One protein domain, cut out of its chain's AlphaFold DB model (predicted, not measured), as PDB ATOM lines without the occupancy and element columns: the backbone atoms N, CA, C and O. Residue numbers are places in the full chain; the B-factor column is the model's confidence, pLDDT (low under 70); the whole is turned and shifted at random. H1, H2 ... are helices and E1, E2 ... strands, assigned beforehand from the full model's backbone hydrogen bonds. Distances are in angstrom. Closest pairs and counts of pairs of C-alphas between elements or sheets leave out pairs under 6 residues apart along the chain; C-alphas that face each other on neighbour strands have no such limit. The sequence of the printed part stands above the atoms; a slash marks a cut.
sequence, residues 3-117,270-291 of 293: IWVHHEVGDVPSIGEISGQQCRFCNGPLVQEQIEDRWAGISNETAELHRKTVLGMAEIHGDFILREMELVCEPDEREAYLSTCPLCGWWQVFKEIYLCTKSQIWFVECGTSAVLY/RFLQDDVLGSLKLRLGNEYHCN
ATOM      1  N   ILE A   3     -17.820 -36.629  40.408       83.94
ATOM      2  CA  ILE A   3     -17.997 -35.208  40.772       83.94
ATOM      3  C   ILE A   3     -16.665 -34.454  40.922       83.94
ATOM      4  O   ILE A   3     -16.648 -33.227  41.062       83.94
ATOM      5  N   TRP A   4     -15.559 -35.197  40.921       87.31
ATOM      6  CA  TRP A   4     -14.195 -34.718  41.063       87.31
ATOM      7  C   TRP A   4     -13.517 -34.666  39.704       87.31
ATOM      8  O   TRP A   4     -13.348 -35.698  39.053       87.31
ATOM      9  N   VAL A   5     -13.104 -33.467  39.301       84.75
ATOM     10  CA  VAL A   5     -12.439 -33.231  38.015       84.75
ATOM     11  C   VAL A   5     -11.036 -32.690  38.234       84.75
ATOM     12  O   VAL A   5     -10.776 -31.989  39.212       84.75
ATOM     13  N   HIS A   6     -10.125 -33.004  37.317       81.31
ATOM     14  CA  HIS A   6      -8.833 -32.335  37.255       81.31
ATOM     15  C   HIS A   6      -8.990 -31.002  36.518       81.31
ATOM     16  O   HIS A   6      -9.623 -30.944  35.463       81.31
ATOM     17  N   HIS A   7      -8.420 -29.931  37.065       74.56
ATOM     18  CA  HIS A   7      -8.371 -28.634  36.402       74.56
ATOM     19  C   HIS A   7      -7.049 -27.943  36.749       74.56
ATOM     20  O   HIS A   7      -6.677 -27.890  37.917       74.56
ATOM     21  N   GLU A   8      -6.344 -27.409  35.747       62.47
ATOM     22  CA  GLU A   8      -5.018 -26.787  35.940       62.47
ATOM     23  C   GLU A   8      -5.105 -25.358  36.520       62.47
ATOM     24  O   GLU A   8      -4.122 -24.823  37.026       62.47
ATOM     25  N   VAL A   9      -6.288 -24.731  36.465       56.59
ATOM     26  CA  VAL A   9      -6.531 -23.324  36.849       56.59
ATOM     27  C   VAL A   9      -7.761 -23.204  37.764       56.59
ATOM     28  O   VAL A   9      -8.747 -23.898  37.553       56.59
ATOM     29  N   GLY A  10      -7.764 -22.312  38.756       58.31
ATOM     30  CA  GLY A  10      -8.925 -22.074  39.632       58.31
ATOM     31  C   GLY A  10      -8.650 -22.418  41.094       58.31
ATOM     32  O   GLY A  10      -7.527 -22.253  41.555       58.31
ATOM     33  N   ASP A  11      -9.670 -22.890  41.815       61.78
ATOM     34  CA  ASP A  11      -9.665 -23.143  43.273       61.78
ATOM     35  C   ASP A  11      -8.900 -24.432  43.663       61.78
ATOM     36  O   ASP A  11      -9.330 -25.240  44.494       61.78
ATOM     37  N   VAL A  12      -7.771 -24.673  42.997       67.06
ATOM     38  CA  VAL A  12      -6.909 -25.829  43.238       67.06
ATOM     39  C   VAL A  12      -6.114 -25.562  44.524       67.06
ATOM     40  O   VAL A  12      -5.450 -24.524  44.592       67.06
ATOM     41  N   PRO A  13      -6.152 -26.453  45.536       67.19
ATOM     42  CA  PRO A  13      -5.425 -26.247  46.792       67.19
ATOM     43  C   PRO A  13      -3.937 -25.992  46.559       67.19
ATOM     44  O   PRO A  13      -3.359 -26.466  45.576       67.19
ATOM     45  N   SER A  14      -3.313 -25.250  47.466       70.50
ATOM     46  CA  SER A  14      -1.854 -25.146  47.507       70.50
ATOM     47  C   SER A  14      -1.246 -26.511  47.834       70.50
ATOM     48  O   SER A  14      -1.883 -27.341  48.473       70.50
ATOM     49  N   ILE A  15      -0.016 -26.775  47.401       71.19
ATOM     50  CA  ILE A  15       0.581 -28.110  47.571       71.19
ATOM     51  C   ILE A  15       0.804 -28.475  49.043       71.19
ATOM     52  O   ILE A  15       0.531 -29.608  49.418       71.19
ATOM     53  N   GLY A  16       1.119 -27.499  49.900       62.47
ATOM     54  CA  GLY A  16       1.195 -27.729  51.348       62.47
ATOM     55  C   GLY A  16      -0.151 -28.071  52.012       62.47
ATOM     56  O   GLY A  16      -0.172 -28.574  53.129       62.47
ATOM     57  N   GLU A  17      -1.292 -27.831  51.351       62.22
ATOM     58  CA  GLU A  17      -2.612 -28.314  51.803       62.22
ATOM     59  C   GLU A  17      -2.916 -29.738  51.302       62.22
ATOM     60  O   GLU A  17      -3.873 -30.362  51.766       62.22
ATOM     61  N   ILE A  18      -2.126 -30.243  50.349       66.12
ATOM     62  CA  ILE A  18      -2.301 -31.532  49.669       66.12
ATOM     63  C   ILE A  18      -1.483 -32.637  50.361       66.12
ATOM     64  O   ILE A  18      -1.890 -33.789  50.350       66.12
ATOM     65  N   SER A  19      -0.381 -32.348  51.054       60.56
ATOM     66  CA  SER A  19       0.375 -33.389  51.785       60.56
ATOM     67  C   SER A  19      -0.308 -33.883  53.077       60.56
ATOM     68  O   SER A  19       0.153 -34.824  53.726       60.56
ATOM     69  N   GLY A  20      -1.460 -33.314  53.450       68.00
ATOM     70  CA  GLY A  20      -2.245 -33.755  54.603       68.00
ATOM     71  C   GLY A  20      -2.909 -35.129  54.418       68.00
ATOM     72  O   GLY A  20      -3.428 -35.457  53.355       68.00
ATOM     73  N   GLN A  21      -2.994 -35.916  55.498       75.50
ATOM     74  CA  GLN A  21      -3.681 -37.225  55.516       75.50
ATOM     75  C   GLN A  21      -5.214 -37.134  55.692       75.50
ATOM     76  O   GLN A  21      -5.889 -38.148  55.900       75.50
ATOM     77  N   GLN A  22      -5.786 -35.927  55.634       89.06
ATOM     78  CA  GLN A  22      -7.216 -35.681  55.828       89.06
ATOM     79  C   GLN A  22      -7.851 -35.053  54.589       89.06
ATOM     80  O   GLN A  22      -7.307 -34.158  53.951       89.06
ATOM     81  N   CYS A  23      -9.057 -35.506  54.267       90.56
ATOM     82  CA  CYS A  23      -9.831 -34.979  53.161       90.56
ATOM     83  C   CYS A  23     -10.304 -33.551  53.450       90.56
ATOM     84  O   CYS A  23     -11.149 -33.351  54.322       90.56
ATOM     85  N   ARG A  24      -9.927 -32.582  52.612       88.50
ATOM     86  CA  ARG A  24     -10.333 -31.173  52.783       88.50
ATOM     87  C   ARG A  24     -11.847 -30.908  52.743       88.50
ATOM     88  O   ARG A  24     -12.297 -29.880  53.229       88.50
ATOM     89  N   PHE A  25     -12.634 -31.797  52.127       90.06
ATOM     90  CA  PHE A  25     -14.081 -31.598  51.943       90.06
ATOM     91  C   PHE A  25     -14.951 -32.197  53.046       90.06
ATOM     92  O   PHE A  25     -15.954 -31.608  53.423       90.06
ATOM     93  N   CYS A  26     -14.595 -33.376  53.552       91.19
ATOM     94  CA  CYS A  26     -15.408 -34.083  54.542       91.19
ATOM     95  C   CYS A  26     -14.656 -34.419  55.830       91.19
ATOM     96  O   CYS A  26     -15.224 -35.055  56.715       91.19
ATOM     97  N   ASN A  27     -13.383 -34.024  55.923       90.69
ATOM     98  CA  ASN A  27     -12.488 -34.289  57.044       90.69
ATOM     99  C   ASN A  27     -12.246 -35.784  57.344       90.69
ATOM    100  O   ASN A  27     -11.765 -36.141  58.416       90.69
ATOM    101  N   GLY A  28     -12.604 -36.674  56.413       90.44
ATOM    102  CA  GLY A  28     -12.343 -38.109  56.524       90.44
ATOM    103  C   GLY A  28     -10.872 -38.461  56.273       90.44
ATOM    104  O   GLY A  28     -10.186 -37.712  55.577       90.44
ATOM    105  N   PRO A  29     -10.389 -39.609  56.779       91.69
ATOM    106  CA  PRO A  29      -9.033 -40.074  56.501       91.69
ATOM    107  C   PRO A  29      -8.867 -40.408  55.016       91.69
ATOM    108  O   PRO A  29      -9.807 -40.885  54.369       91.69
ATOM    109  N   LEU A  30      -7.672 -40.170  54.485       91.94
ATOM    110  CA  LEU A  30      -7.302 -40.574  53.133       91.94
ATOM    111  C   LEU A  30      -6.669 -41.968  53.144       91.94
ATOM    112  O   LEU A  30      -5.950 -42.331  54.073       91.94
ATOM    113  N   VAL A  31      -6.946 -42.745  52.102       91.69
ATOM    114  CA  VAL A  31      -6.224 -43.981  51.793       91.69
ATOM    115  C   VAL A  31      -5.146 -43.622  50.788       91.69
ATOM    116  O   VAL A  31      -5.471 -43.111  49.718       91.69
ATOM    117  N   GLN A  32      -3.893 -43.851  51.165       91.00
ATOM    118  CA  GLN A  32      -2.720 -43.546  50.357       91.00
ATOM    119  C   GLN A  32      -2.154 -44.828  49.756       91.00
ATOM    120  O   GLN A  32      -1.961 -45.815  50.467       91.00
ATOM    121  N   GLU A  33      -1.861 -44.788  48.464       90.38
ATOM    122  CA  GLU A  33      -1.233 -45.880  47.730       90.38
ATOM    123  C   GLU A  33      -0.059 -45.342  46.918       90.38
ATOM    124  O   GLU A  33      -0.133 -44.257  46.338       90.38
ATOM    125  N   GLN A  34       1.034 -46.101  46.899       91.38
ATOM    126  CA  GLN A  34       2.156 -45.826  46.015       91.38
ATOM    127  C   GLN A  34       1.740 -46.144  44.577       91.38
ATOM    128  O   GLN A  34       1.182 -47.209  44.309       91.38
ATOM    129  N   ILE A  35       2.027 -45.227  43.660       90.12
ATOM    130  CA  ILE A  35       1.744 -45.371  42.235       90.12
ATOM    131  C   ILE A  35       3.041 -45.311  41.429       90.12
ATOM    132  O   ILE A  35       4.070 -44.821  41.893       90.12
ATOM    133  N   GLU A  36       2.985 -45.828  40.204       87.44
ATOM    134  CA  GLU A  36       4.069 -45.666  39.238       87.44
ATOM    135  C   GLU A  36       4.299 -44.177  38.956       87.44
ATOM    136  O   GLU A  36       3.345 -43.424  38.726       87.44
ATOM    137  N   ASP A  37       5.561 -43.752  38.967       84.50
ATOM    138  CA  ASP A  37       5.911 -42.378  38.633       84.50
ATOM    139  C   ASP A  37       5.791 -42.148  37.123       84.50
ATOM    140  O   ASP A  37       6.433 -42.820  36.314       84.50
ATOM    141  N   ARG A  38       4.945 -41.186  36.744       83.81
ATOM    142  CA  ARG A  38       4.655 -40.828  35.349       83.81
ATOM    143  C   ARG A  38       5.098 -39.410  34.993       83.81
ATOM    144  O   ARG A  38       4.827 -38.950  33.885       83.81
ATOM    145  N   TRP A  39       5.785 -38.716  35.900       84.44
ATOM    146  CA  TRP A  39       6.159 -37.306  35.756       84.44
ATOM    147  C   TRP A  39       7.663 -37.129  35.578       84.44
ATOM    148  O   TRP A  39       8.297 -36.358  36.295       84.44
ATOM    149  N   ALA A  40       8.230 -37.839  34.602       70.44
ATOM    150  CA  ALA A  40       9.642 -37.716  34.261       70.44
ATOM    151  C   ALA A  40      10.001 -36.268  33.875       70.44
ATOM    152  O   ALA A  40       9.295 -35.628  33.094       70.44
ATOM    153  N   GLY A  41      11.125 -35.765  34.395       71.44
ATOM    154  CA  GLY A  41      11.667 -34.442  34.060       71.44
ATOM    155  C   GLY A  41      11.235 -33.306  34.989       71.44
ATOM    156  O   GLY A  41      11.765 -32.202  34.859       71.44
ATOM    157  N   ILE A  42      10.352 -33.570  35.955       78.88
ATOM    158  CA  ILE A  42       9.988 -32.593  36.988       78.88
ATOM    159  C   ILE A  42      11.200 -32.184  37.844       78.88
ATOM    160  O   ILE A  42      11.294 -31.029  38.244       78.88
ATOM    161  N   SER A  43      12.183 -33.078  38.017       79.12
ATOM    162  CA  SER A  43      13.482 -32.791  38.648       79.12
ATOM    163  C   SER A  43      14.203 -31.584  38.047       79.12
ATOM    164  O   SER A  43      14.773 -30.781  38.789       79.12
ATOM    165  N   ASN A  44      14.146 -31.397  36.725       83.38
ATOM    166  CA  ASN A  44      14.765 -30.242  36.066       83.38
ATOM    167  C   ASN A  44      14.083 -28.931  36.476       83.38
ATOM    168  O   ASN A  44      14.752 -27.926  36.730       83.38
ATOM    169  N   GLU A  45      12.752 -28.940  36.561       85.06
ATOM    170  CA  GLU A  45      11.974 -27.779  36.992       85.06
ATOM    171  C   GLU A  45      12.218 -27.473  38.477       85.06
ATOM    172  O   GLU A  45      12.335 -26.310  38.867       85.06
ATOM    173  N   THR A  46      12.383 -28.511  39.299       85.44
ATOM    174  CA  THR A  46      12.747 -28.394  40.713       85.44
ATOM    175  C   THR A  46      14.145 -27.801  40.908       85.44
ATOM    176  O   THR A  46      14.324 -26.918  41.744       85.44
ATOM    177  N   ALA A  47      15.134 -28.217  40.111       86.62
ATOM    178  CA  ALA A  47      16.483 -27.651  40.169       86.62
ATOM    179  C   ALA A  47      16.511 -26.165  39.760       86.62
ATOM    180  O   ALA A  47      17.238 -25.360  40.345       86.62
ATOM    181  N   GLU A  48      15.700 -25.777  38.770       88.50
ATOM    182  CA  GLU A  48      15.490 -24.378  38.381       88.50
ATOM    183  C   GLU A  48      14.838 -23.561  39.502       88.50
ATOM    184  O   GLU A  48      15.265 -22.434  39.767       88.50
ATOM    185  N   LEU A  49      13.825 -24.124  40.169       87.62
ATOM    186  CA  LEU A  49      13.176 -23.496  41.318       87.62
ATOM    187  C   LEU A  49      14.190 -23.233  42.436       87.62
ATOM    188  O   LEU A  49      14.324 -22.089  42.866       87.62
ATOM    189  N   HIS A  50      14.960 -24.252  42.822       89.38
ATOM    190  CA  HIS A  50      15.998 -24.133  43.845       89.38
ATOM    191  C   HIS A  50      17.014 -23.044  43.504       89.38
ATOM    192  O   HIS A  50      17.326 -22.184  44.325       89.38
ATOM    193  N   ARG A  51      17.486 -23.002  42.251       89.62
ATOM    194  CA  ARG A  51      18.433 -21.968  41.815       89.62
ATOM    195  C   ARG A  51      17.869 -20.560  42.008       89.62
ATOM    196  O   ARG A  51      18.601 -19.667  42.426       89.62
ATOM    197  N   LYS A  52      16.584 -20.347  41.707       89.75
ATOM    198  CA  LYS A  52      15.918 -19.054  41.934       89.75
ATOM    199  C   LYS A  52      15.814 -18.728  43.422       89.75
ATOM    200  O   LYS A  52      16.087 -17.585  43.785       89.75
ATOM    201  N   THR A  53      15.479 -19.707  44.267       88.44
ATOM    202  CA  THR A  53      15.481 -19.552  45.731       88.44
ATOM    203  C   THR A  53      16.856 -19.093  46.223       88.44
ATOM    204  O   THR A  53      16.965 -18.085  46.920       88.44
ATOM    205  N   VAL A  54      17.915 -19.785  45.797       89.62
ATOM    206  CA  VAL A  54      19.308 -19.511  46.183       89.62
ATOM    207  C   VAL A  54      19.770 -18.129  45.713       89.62
ATOM    208  O   VAL A  54      20.391 -17.402  46.487       89.62
ATOM    209  N   LEU A  55      19.426 -17.723  44.485       91.38
ATOM    210  CA  LEU A  55      19.711 -16.374  43.979       91.38
ATOM    211  C   LEU A  55      19.030 -15.296  44.834       91.38
ATOM    212  O   LEU A  55      19.693 -14.350  45.254       91.38
ATOM    213  N   GLY A  56      17.744 -15.467  45.157       89.56
ATOM    214  CA  GLY A  56      17.021 -14.529  46.020       89.56
ATOM    215  C   GLY A  56      17.597 -14.449  47.439       89.56
ATOM    216  O   GLY A  56      17.666 -13.371  48.025       89.56
ATOM    217  N   MET A  57      18.075 -15.567  47.991       88.38
ATOM    218  CA  MET A  57      18.764 -15.578  49.287       88.38
ATOM    219  C   MET A  57      20.130 -14.886  49.228       88.38
ATOM    220  O   MET A  57      20.490 -14.173  50.167       88.38
ATOM    221  N   ALA A  58      20.883 -15.056  48.139       92.00
ATOM    222  CA  ALA A  58      22.184 -14.417  47.951       92.00
ATOM    223  C   ALA A  58      22.079 -12.886  47.858       92.00
ATOM    224  O   ALA A  58      22.940 -12.192  48.392       92.00
ATOM    225  N   GLU A  59      21.001 -12.347  47.282       93.19
ATOM    226  CA  GLU A  59      20.747 -10.895  47.267       93.19
ATOM    227  C   GLU A  59      20.633 -10.292  48.681       93.19
ATOM    228  O   GLU A  59      20.987  -9.132  48.893       93.19
ATOM    229  N   ILE A  60      20.160 -11.074  49.656       92.69
ATOM    230  CA  ILE A  60      19.920 -10.627  51.037       92.69
ATOM    231  C   ILE A  60      21.118 -10.939  51.944       92.69
ATOM    232  O   ILE A  60      21.496 -10.126  52.790       92.69
ATOM    233  N   HIS A  61      21.697 -12.129  51.796       90.75
ATOM    234  CA  HIS A  61      22.699 -12.669  52.716       90.75
ATOM    235  C   HIS A  61      24.126 -12.644  52.147       90.75
ATOM    236  O   HIS A  61      25.076 -12.780  52.911       90.75
ATOM    237  N   GLY A  62      24.294 -12.401  50.846       91.50
ATOM    238  CA  GLY A  62      25.578 -12.306  50.150       91.50
ATOM    239  C   GLY A  62      25.961 -13.562  49.361       91.50
ATOM    240  O   GLY A  62      25.467 -14.665  49.602       91.50
ATOM    241  N   ASP A  63      26.911 -13.394  48.437       92.00
ATOM    242  CA  ASP A  63      27.288 -14.391  47.420       92.00
ATOM    243  C   ASP A  63      27.788 -15.732  47.974       92.00
ATOM    244  O   ASP A  63      27.798 -16.730  47.254       92.00
ATOM    245  N   PHE A  64      28.191 -15.802  49.249       88.19
ATOM    246  CA  PHE A  64      28.607 -17.070  49.855       88.19
ATOM    247  C   PHE A  64      27.483 -18.120  49.812       88.19
ATOM    248  O   PHE A  64      27.772 -19.311  49.687       88.19
ATOM    249  N   ILE A  65      26.218 -17.678  49.842       88.94
ATOM    250  CA  ILE A  65      25.031 -18.532  49.717       88.94
ATOM    251  C   ILE A  65      25.056 -19.335  48.417       88.94
ATOM    252  O   ILE A  65      24.768 -20.528  48.442       88.94
ATOM    253  N   LEU A  66      25.484 -18.723  47.306       88.12
ATOM    254  CA  LEU A  66      25.557 -19.387  46.002       88.12
ATOM    255  C   LEU A  66      26.460 -20.621  46.041       88.12
ATOM    256  O   LEU A  66      26.205 -21.591  45.341       88.12
ATOM    257  N   ARG A  67      27.521 -20.587  46.858       86.38
ATOM    258  CA  ARG A  67      28.476 -21.692  46.982       86.38
ATOM    259  C   ARG A  67      27.992 -22.771  47.945       86.38
ATOM    260  O   ARG A  67      28.247 -23.949  47.701       86.38
ATOM    261  N   GLU A  68      27.385 -22.371  49.058       86.88
ATOM    262  CA  GLU A  68      26.952 -23.288  50.120       86.88
ATOM    263  C   GLU A  68      25.672 -24.042  49.740       86.88
ATOM    264  O   GLU A  68      25.540 -25.225  50.050       86.88
ATOM    265  N   MET A  69      24.772 -23.384  49.006       86.94
ATOM    266  CA  MET A  69      23.498 -23.946  48.554       86.94
ATOM    267  C   MET A  69      23.530 -24.407  47.088       86.94
ATOM    268  O   MET A  69      22.495 -24.616  46.478       86.94
ATOM    269  N   GLU A  70      24.708 -24.573  46.494       89.00
ATOM    270  CA  GLU A  70      24.827 -25.202  45.177       89.00
ATOM    271  C   GLU A  70      24.465 -26.693  45.267       89.00
ATOM    272  O   GLU A  70      24.931 -27.385  46.179       89.00
ATOM    273  N   LEU A  71      23.677 -27.196  44.311       90.44
ATOM    274  CA  LEU A  71      23.351 -28.621  44.233       90.44
ATOM    275  C   LEU A  71      24.619 -29.448  43.987       90.44
ATOM    276  O   LEU A  71      25.379 -29.175  43.060       90.44
ATOM    277  N   VAL A  72      24.832 -30.476  44.807       91.88
ATOM    278  CA  VAL A  72      26.012 -31.361  44.717       91.88
ATOM    279  C   VAL A  72      25.715 -32.694  44.033       91.88
ATOM    280  O   VAL A  72      26.638 -33.439  43.706       91.88
ATOM    281  N   CYS A  73      24.438 -33.001  43.810       87.88
ATOM    282  CA  CYS A  73      23.977 -34.155  43.049       87.88
ATOM    283  C   CYS A  73      22.719 -33.807  42.249       87.88
ATOM    284  O   CYS A  73      22.101 -32.759  42.459       87.88
ATOM    285  N   GLU A  74      22.342 -34.697  41.332       86.25
ATOM    286  CA  GLU A  74      21.053 -34.600  40.648       86.25
ATOM    287  C   GLU A  74      19.901 -34.732  41.664       86.25
ATOM    288  O   GLU A  74      20.055 -35.456  42.656       86.25
ATOM    289  N   PRO A  75      18.771 -34.026  41.455       88.94
ATOM    290  CA  PRO A  75      17.588 -34.168  42.295       88.94
ATOM    291  C   PRO A  75      17.123 -35.624  42.390       88.94
ATOM    292  O   PRO A  75      16.972 -36.303  41.377       88.94
ATOM    293  N   ASP A  76      16.872 -36.083  43.612       86.31
ATOM    294  CA  ASP A  76      16.413 -37.439  43.905       86.31
ATOM    295  C   ASP A  76      14.879 -37.474  43.899       86.31
ATOM    296  O   ASP A  76      14.223 -36.944  44.804       86.31
ATOM    297  N   GLU A  77      14.299 -38.053  42.848       82.50
ATOM    298  CA  GLU A  77      12.851 -38.205  42.701       82.50
ATOM    299  C   GLU A  77      12.354 -39.399  43.531       82.50
ATOM    300  O   GLU A  77      12.705 -40.552  43.264       82.50
ATOM    301  N   ARG A  78      11.518 -39.132  44.544       83.62
ATOM    302  CA  ARG A  78      10.890 -40.177  45.365       83.62
ATOM    303  C   ARG A  78       9.588 -40.672  44.758       83.62
ATOM    304  O   ARG A  78       9.088 -40.151  43.763       83.62
ATOM    305  N   GLU A  79       9.047 -41.715  45.381       85.38
ATOM    306  CA  GLU A  79       7.860 -42.401  44.892       85.38
ATOM    307  C   GLU A  79       6.649 -41.463  44.870       85.38
ATOM    308  O   GLU A  79       6.481 -40.598  45.734       85.38
ATOM    309  N   ALA A  80       5.797 -41.642  43.864       89.50
ATOM    310  CA  ALA A  80       4.550 -40.910  43.762       89.50
ATOM    311  C   ALA A  80       3.444 -41.621  44.546       89.50
ATOM    312  O   ALA A  80       3.355 -42.852  44.568       89.50
ATOM    313  N   TYR A  81       2.566 -40.834  45.159       90.00
ATOM    314  CA  TYR A  81       1.468 -41.321  45.981       90.00
ATOM    315  C   TYR A  81       0.131 -40.769  45.492       90.00
ATOM    316  O   TYR A  81      -0.012 -39.572  45.236       90.00
ATOM    317  N   LEU A  82      -0.871 -41.647  45.408       91.75
ATOM    318  CA  LEU A  82      -2.277 -41.297  45.234       91.75
ATOM    319  C   LEU A  82      -2.981 -41.429  46.583       91.75
ATOM    320  O   LEU A  82      -3.068 -42.517  47.144       91.75
ATOM    321  N   SER A  83      -3.554 -40.332  47.064       91.94
ATOM    322  CA  SER A  83      -4.407 -40.317  48.247       91.94
ATOM    323  C   SER A  83      -5.861 -40.114  47.842       91.94
ATOM    324  O   SER A  83      -6.196 -39.137  47.178       91.94
ATOM    325  N   THR A  84      -6.743 -41.027  48.251       92.56
ATOM    326  CA  THR A  84      -8.175 -41.015  47.912       92.56
ATOM    327  C   THR A  84      -9.028 -41.044  49.176       92.56
ATOM    328  O   THR A  84      -8.782 -41.826  50.091       92.56
ATOM    329  N   CYS A  85     -10.064 -40.210  49.236       93.38
ATOM    330  CA  CYS A  85     -11.027 -40.188  50.326       93.38
ATOM    331  C   CYS A  85     -12.098 -41.275  50.134       93.38
ATOM    332  O   CYS A  85     -12.903 -41.172  49.203       93.38
ATOM    333  N   PRO A  86     -12.226 -42.243  51.058       93.12
ATOM    334  CA  PRO A  86     -13.252 -43.284  50.976       93.12
ATOM    335  C   PRO A  86     -14.692 -42.776  51.116       93.12
ATOM    336  O   PRO A  86     -15.630 -43.480  50.754       93.12
ATOM    337  N   LEU A  87     -14.881 -41.579  51.681       93.44
ATOM    338  CA  LEU A  87     -16.202 -41.030  51.984       93.44
ATOM    339  C   LEU A  87     -16.784 -40.250  50.805       93.44
ATOM    340  O   LEU A  87     -17.887 -40.544  50.351       93.44
ATOM    341  N   CYS A  88     -16.072 -39.228  50.324       92.50
ATOM    342  CA  CYS A  88     -16.571 -38.377  49.245       92.50
ATOM    343  C   CYS A  88     -15.927 -38.662  47.887       92.50
ATOM    344  O   CYS A  88     -16.442 -38.169  46.890       92.50
ATOM    345  N   GLY A  89     -14.837 -39.432  47.825       91.31
ATOM    346  CA  GLY A  89     -14.106 -39.723  46.588       91.31
ATOM    347  C   GLY A  89     -13.094 -38.653  46.165       91.31
ATOM    348  O   GLY A  89     -12.522 -38.777  45.086       91.31
ATOM    349  N   TRP A  90     -12.875 -37.606  46.973       92.31
ATOM    350  CA  TRP A  90     -11.843 -36.607  46.680       92.31
ATOM    351  C   TRP A  90     -10.470 -37.271  46.623       92.31
ATOM    352  O   TRP A  90     -10.175 -38.128  47.454       92.31
ATOM    353  N   TRP A  91      -9.641 -36.869  45.667       91.62
ATOM    354  CA  TRP A  91      -8.331 -37.464  45.452       91.62
ATOM    355  C   TRP A  91      -7.259 -36.403  45.241       91.62
ATOM    356  O   TRP A  91      -7.533 -35.284  44.791       91.62
ATOM    357  N   GLN A  92      -6.029 -36.795  45.538       90.88
ATOM    358  CA  GLN A  92      -4.830 -36.016  45.298       90.88
ATOM    359  C   GLN A  92      -3.648 -36.906  44.955       90.88
ATOM    360  O   GLN A  92      -3.563 -38.039  45.420       90.88
ATOM    361  N   VAL A  93      -2.738 -36.363  44.162       90.56
ATOM    362  CA  VAL A  93      -1.479 -36.995  43.798       90.56
ATOM    363  C   VAL A  93      -0.351 -36.084  44.235       90.56
ATOM    364  O   VAL A  93      -0.393 -34.883  43.956       90.56
ATOM    365  N   PHE A  94       0.652 -36.650  44.891       88.62
ATOM    366  CA  PHE A  94       1.856 -35.919  45.249       88.62
ATOM    367  C   PHE A  94       3.100 -36.806  45.166       88.62
ATOM    368  O   PHE A  94       3.011 -38.030  45.239       88.62
ATOM    369  N   LYS A  95       4.256 -36.170  44.996       87.69
ATOM    370  CA  LYS A  95       5.592 -36.767  45.085       87.69
ATOM    371  C   LYS A  95       6.538 -35.768  45.734       87.69
ATOM    372  O   LYS A  95       6.327 -34.558  45.641       87.69
ATOM    373  N   GLU A  96       7.585 -36.275  46.360       87.75
ATOM    374  CA  GLU A  96       8.651 -35.461  46.934       87.75
ATOM    375  C   GLU A  96       9.900 -35.565  46.064       87.75
ATOM    376  O   GLU A  96      10.213 -36.625  45.517       87.75
ATOM    377  N   ILE A  97      10.621 -34.457  45.933       89.12
ATOM    378  CA  ILE A  97      11.906 -34.415  45.239       89.12
ATOM    379  C   ILE A  97      12.920 -33.840  46.205       89.12
ATOM    380  O   ILE A  97      12.738 -32.727  46.696       89.12
ATOM    381  N   TYR A  98      13.974 -34.601  46.476       88.44
ATOM    382  CA  TYR A  98      15.024 -34.208  47.401       88.44
ATOM    383  C   TYR A  98      16.174 -33.549  46.649       88.44
ATOM    384  O   TYR A  98      16.581 -33.975  45.568       88.44
ATOM    385  N   LEU A  99      16.705 -32.495  47.251       90.00
ATOM    386  CA  LEU A  99      17.808 -31.705  46.739       90.00
ATOM    387  C   LEU A  99      18.909 -31.686  47.794       90.00
ATOM    388  O   LEU A  99      18.669 -31.341  48.953       90.00
ATOM    389  N   CYS A 100      20.124 -32.035  47.389       90.50
ATOM    390  CA  CYS A 100      21.279 -32.016  48.277       90.50
ATOM    391  C   CYS A 100      22.206 -30.873  47.886       90.50
ATOM    392  O   CYS A 100      22.621 -30.765  46.730       90.50
ATOM    393  N   THR A 101      22.578 -30.062  48.871       88.75
ATOM    394  CA  THR A 101      23.642 -29.064  48.751       88.75
ATOM    395  C   THR A 101      24.847 -29.491  49.592       88.75
ATOM    396  O   THR A 101      24.885 -30.601  50.127       88.75
ATOM    397  N   LYS A 102      25.869 -28.635  49.721       87.81
ATOM    398  CA  LYS A 102      27.076 -28.964  50.504       87.81
ATOM    399  C   LYS A 102      26.786 -29.175  51.989       87.81
ATOM    400  O   LYS A 102      27.467 -29.976  52.624       87.81
ATOM    401  N   SER A 103      25.820 -28.443  52.534       82.44
ATOM    402  CA  SER A 103      25.547 -28.390  53.973       82.44
ATOM    403  C   SER A 103      24.073 -28.575  54.322       82.44
ATOM    404  O   SER A 103      23.718 -28.473  55.491       82.44
ATOM    405  N   GLN A 104      23.193 -28.821  53.348       86.12
ATOM    406  CA  GLN A 104      21.755 -28.895  53.591       86.12
ATOM    407  C   GLN A 104      21.068 -29.938  52.715       86.12
ATOM    408  O   GLN A 104      21.496 -30.233  51.596       86.12
ATOM    409  N   ILE A 105      19.954 -30.447  53.237       87.81
ATOM    410  CA  ILE A 105      18.992 -31.252  52.489       87.81
ATOM    411  C   ILE A 105      17.692 -30.462  52.406       87.81
ATOM    412  O   ILE A 105      17.161 -30.002  53.423       87.81
ATOM    413  N   TRP A 106      17.182 -30.337  51.191       87.94
ATOM    414  CA  TRP A 106      15.915 -29.696  50.888       87.94
ATOM    415  C   TRP A 106      14.980 -30.700  50.232       87.94
ATOM    416  O   TRP A 106      15.426 -31.675  49.625       87.94
ATOM    417  N   PHE A 107      13.683 -30.446  50.324       87.69
ATOM    418  CA  PHE A 107      12.699 -31.151  49.524       87.69
ATOM    419  C   PHE A 107      11.698 -30.184  48.912       87.69
ATOM    420  O   PHE A 107      11.382 -29.129  49.468       87.69
ATOM    421  N   VAL A 108      11.193 -30.574  47.751       86.94
ATOM    422  CA  VAL A 108      10.103 -29.897  47.063       86.94
ATOM    423  C   VAL A 108       8.966 -30.889  46.918       86.94
ATOM    424  O   VAL A 108       9.109 -31.944  46.296       86.94
ATOM    425  N   GLU A 109       7.822 -30.539  47.490       86.44
ATOM    426  CA  GLU A 109       6.583 -31.267  47.250       86.44
ATOM    427  C   GLU A 109       6.044 -30.879  45.875       86.44
ATOM    428  O   GLU A 109       5.927 -29.700  45.540       86.44
ATOM    429  N   CYS A 110       5.682 -31.869  45.071       86.94
ATOM    430  CA  CYS A 110       5.033 -31.673  43.784       86.94
ATOM    431  C   CYS A 110       3.686 -32.370  43.816       86.94
ATOM    432  O   CYS A 110       3.598 -33.507  44.272       86.94
ATOM    433  N   GLY A 111       2.627 -31.732  43.324       89.06
ATOM    434  CA  GLY A 111       1.309 -32.338  43.443       89.06
ATOM    435  C   GLY A 111       0.196 -31.692  42.640       89.06
ATOM    436  O   GLY A 111       0.290 -30.572  42.133       89.06
ATOM    437  N   THR A 112      -0.904 -32.428  42.550       89.25
ATOM    438  CA  THR A 112      -2.185 -31.957  42.034       89.25
ATOM    439  C   THR A 112      -3.323 -32.638  42.786       89.25
ATOM    440  O   THR A 112      -3.142 -33.648  43.461       89.25
ATOM    441  N   SER A 113      -4.523 -32.089  42.686       89.50
ATOM    442  CA  SER A 113      -5.699 -32.670  43.325       89.50
ATOM    443  C   SER A 113      -6.940 -32.422  42.499       89.50
ATOM    444  O   SER A 113      -6.997 -31.476  41.711       89.50
ATOM    445  N   ALA A 114      -7.975 -33.205  42.766       89.44
ATOM    446  CA  ALA A 114      -9.277 -32.950  42.193       89.44
ATOM    447  C   ALA A 114      -9.905 -31.659  42.734       89.44
ATOM    448  O   ALA A 114      -9.813 -31.349  43.927       89.44
ATOM    449  N   VAL A 115     -10.644 -30.968  41.871       87.44
ATOM    450  CA  VAL A 115     -11.559 -29.889  42.248       87.44
ATOM    451  C   VAL A 115     -13.002 -30.373  42.155       87.44
ATOM    452  O   VAL A 115     -13.347 -31.225  41.329       87.44
ATOM    453  N   LEU A 116     -13.861 -29.838  43.022       86.62
ATOM    454  CA  LEU A 116     -15.285 -30.154  42.995       86.62
ATOM    455  C   LEU A 116     -15.924 -29.487  41.772       86.62
ATOM    456  O   LEU A 116     -15.942 -28.259  41.667       86.62
ATOM    457  N   TYR A 117     -16.478 -30.284  40.859       82.06
ATOM    458  CA  TYR A 117     -17.184 -29.764  39.691       82.06
ATOM    459  C   TYR A 117     -18.446 -28.980  40.098       82.06
ATOM    460  O   TYR A 117     -19.059 -29.247  41.137       82.06
ATOM    461  N   ARG A 270     -12.776 -47.066  44.659       76.88
ATOM    462  CA  ARG A 270     -12.882 -46.153  43.516       76.88
ATOM    463  C   ARG A 270     -11.592 -45.363  43.387       76.88
ATOM    464  O   ARG A 270     -11.531 -44.216  43.818       76.88
ATOM    465  N   PHE A 271     -10.572 -46.009  42.837       78.50
ATOM    466  CA  PHE A 271      -9.314 -45.347  42.517       78.50
ATOM    467  C   PHE A 271      -9.415 -44.556  41.218       78.50
ATOM    468  O   PHE A 271     -10.300 -44.788  40.386       78.50
ATOM    469  N   LEU A 272      -8.514 -43.586  41.078       83.00
ATOM    470  CA  LEU A 272      -8.388 -42.815  39.853       83.00
ATOM    471  C   LEU A 272      -7.971 -43.755  38.716       83.00
ATOM    472  O   LEU A 272      -7.107 -44.608  38.902       83.00
ATOM    473  N   GLN A 273      -8.620 -43.631  37.560       81.69
ATOM    474  CA  GLN A 273      -8.321 -44.484  36.410       81.69
ATOM    475  C   GLN A 273      -6.936 -44.148  35.838       81.69
ATOM    476  O   GLN A 273      -6.499 -42.996  35.890       81.69
ATOM    477  N   ASP A 274      -6.254 -45.155  35.291       81.00
ATOM    478  CA  ASP A 274      -4.883 -45.041  34.775       81.00
ATOM    479  C   ASP A 274      -4.719 -44.002  33.661       81.00
ATOM    480  O   ASP A 274      -3.689 -43.331  33.583       81.00
ATOM    481  N   ASP A 275      -5.724 -43.862  32.801       81.44
ATOM    482  CA  ASP A 275      -5.760 -42.872  31.726       81.44
ATOM    483  C   ASP A 275      -5.830 -41.448  32.287       81.44
ATOM    484  O   ASP A 275      -5.088 -40.566  31.850       81.44
ATOM    485  N   VAL A 276      -6.657 -41.238  33.315       83.69
ATOM    486  CA  VAL A 276      -6.736 -39.961  34.024       83.69
ATOM    487  C   VAL A 276      -5.409 -39.672  34.719       83.69
ATOM    488  O   VAL A 276      -4.863 -38.592  34.503       83.69
ATOM    489  N   LEU A 277      -4.860 -40.632  35.475       85.44
ATOM    490  CA  LEU A 277      -3.563 -40.509  36.158       85.44
ATOM    491  C   LEU A 277      -2.436 -40.114  35.197       85.44
ATOM    492  O   LEU A 277      -1.688 -39.184  35.487       85.44
ATOM    493  N   GLY A 278      -2.345 -40.772  34.039       82.88
ATOM    494  CA  GLY A 278      -1.318 -40.487  33.030       82.88
ATOM    495  C   GLY A 278      -1.448 -39.117  32.349       82.88
ATOM    496  O   GLY A 278      -0.488 -38.651  31.745       82.88
ATOM    497  N   SER A 279      -2.609 -38.463  32.443       84.56
ATOM    498  CA  SER A 279      -2.848 -37.130  31.867       84.56
ATOM    499  C   SER A 279      -2.591 -35.967  32.834       84.56
ATOM    500  O   SER A 279      -2.618 -34.803  32.425       84.56
ATOM    501  N   LEU A 280      -2.382 -36.257  34.122       87.94
ATOM    502  CA  LEU A 280      -2.207 -35.235  35.148       87.94
ATOM    503  C   LEU A 280      -0.880 -34.500  34.973       87.94
ATOM    504  O   LEU A 280       0.151 -35.112  34.704       87.94
ATOM    505  N   LYS A 281      -0.887 -33.194  35.239       86.44
ATOM    506  CA  LYS A 281       0.333 -32.407  35.424       86.44
ATOM    507  C   LYS A 281       0.479 -32.050  36.892       86.44
ATOM    508  O   LYS A 281      -0.454 -31.514  37.494       86.44
ATOM    509  N   LEU A 282       1.642 -32.342  37.463       86.62
ATOM    510  CA  LEU A 282       1.959 -31.898  38.813       86.62
ATOM    511  C   LEU A 282       2.385 -30.436  38.781       86.62
ATOM    512  O   LEU A 282       3.034 -29.980  37.843       86.62
ATOM    513  N   ARG A 283       2.004 -29.702  39.821       87.00
ATOM    514  CA  ARG A 283       2.516 -28.357  40.071       87.00
ATOM    515  C   ARG A 283       3.676 -28.464  41.058       87.00
ATOM    516  O   ARG A 283       3.679 -29.372  41.890       87.00
ATOM    517  N   LEU A 284       4.626 -27.539  40.973       83.69
ATOM    518  CA  LEU A 284       5.693 -27.396  41.962       83.69
ATOM    519  C   LEU A 284       5.169 -26.660  43.195       83.69
ATOM    520  O   LEU A 284       4.486 -25.638  43.072       83.69
ATOM    521  N   GLY A 285       5.458 -27.212  44.367       80.31
ATOM    522  CA  GLY A 285       5.107 -26.644  45.660       80.31
ATOM    523  C   GLY A 285       6.180 -25.711  46.184       80.31
ATOM    524  O   GLY A 285       7.042 -25.232  45.445       80.31
ATOM    525  N   ASN A 286       6.100 -25.443  47.484       77.00
ATOM    526  CA  ASN A 286       7.159 -24.713  48.157       77.00
ATOM    527  C   ASN A 286       8.378 -25.612  48.343       77.00
ATOM    528  O   ASN A 286       8.286 -26.841  48.371       77.00
ATOM    529  N   GLU A 287       9.510 -24.951  48.505       81.38
ATOM    530  CA  GLU A 287      10.752 -25.585  48.877       81.38
ATOM    531  C   GLU A 287      10.926 -25.545  50.398       81.38
ATOM    532  O   GLU A 287      10.746 -24.502  51.034       81.38
ATOM    533  N   TYR A 288      11.271 -26.690  50.978       81.94
ATOM    534  CA  TYR A 288      11.366 -26.878  52.415       81.94
ATOM    535  C   TYR A 288      12.761 -27.369  52.797       81.94
ATOM    536  O   TYR A 288      13.281 -28.335  52.241       81.94
ATOM    537  N   HIS A 289      13.360 -26.716  53.788       81.06
ATOM    538  CA  HIS A 289      14.641 -27.113  54.360       81.06
ATOM    539  C   HIS A 289      14.421 -28.194  55.427       81.06
ATOM    540  O   HIS A 289      13.765 -27.933  56.438       81.06
ATOM    541  N   CYS A 290      14.965 -29.398  55.220       70.88
ATOM    542  CA  CYS A 290      14.817 -30.505  56.166       70.88
ATOM    543  C   CYS A 290      15.727 -30.343  57.379       70.88
ATOM    544  O   CYS A 290      15.263 -30.530  58.497       70.88
ATOM    545  N   ASN A 291      17.016 -30.066  57.149       60.38
ATOM    546  CA  ASN A 291      18.065 -29.973  58.166       60.38
ATOM    547  C   ASN A 291      19.353 -29.393  57.560       60.38
ATOM    548  O   ASN A 291      19.657 -29.635  56.389       60.38
TER     549      ASN A 291
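This is residues 3 to 117 and 270 to 291 of the 293 residues of a protein of Pseudomonas sp. JMN1 (UniProt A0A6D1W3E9). A strongly twisted sheet of five strands makes a long slab, with helix H2 slanting over one face and reaching past the sheet to short H3. H1 grazes the sheet; H4 lies off it, far from H3. The printed part has 137 residues with named elements in the order H1 E1 H2 H3 E2 E3 E4 H4 E5; the sheet runs E1 E2 E3 E4 E5, all antiparallel. The class is mixed, helices and strands; the whole is compact, radius of gyration of the C-alphas 16.6 A, and elongated, 50 by 26 by 26 A.

Start with E2, residues 76 to 84, E3, residues 91 to 100, and E4, residues 104 to 113: a meander, each strand the antiparallel neighbour of the one before, in two hairpins. Find N 83 and O 92, and N 95 and O 110, each 2.8 A apart, within hydrogen-bond range. At the edges, E1, residues 31 to 35, has N 33 2.9 A from O 82, and E5, residues 283 to 291, has N 285 2.8 A from O 109. H2, residues 42 to 61, is on one face, making two layers, helix over sheet, at a height over the sheet of 9.7 A; on the local plane it stands at 54 degrees to E4, slantwise to the strands. Its residues 54 to 58 alone touch H3, residues 64 to 68; the closest C-alphas, Ala 58 and Ile 65, are 5.3 A apart. H1, residues 15 to 18, only grazes the sheet. H4, residues 274 to 279, is only just not on it, with 4 pairs of C-alphas within 10 A. O i to N i+4 pairs are within range throughout H3 and H4 and in 15 of 16 in H2; H1 is too short for one.

Find C-alpha 42 at (9.988, -32.593, 36.988); H2 runs 28.4 A from there. E3 spans 30.2 A, E4 29.6 A, E2 25.2 A; E5, 23.9 A, ends at C-alpha 291, (18.065, -29.973, 58.166).

The farthest C-alphas, Gly 62 and Arg 270, are 51.7 A apart. Residues 118 to 269 are not printed; C-alphas 117 and 270 lie 17.4 A apart across the cut. H1 to E1 is a long link. Confidence is under 70 at residues 8 to 13, 16 to 20 and 291.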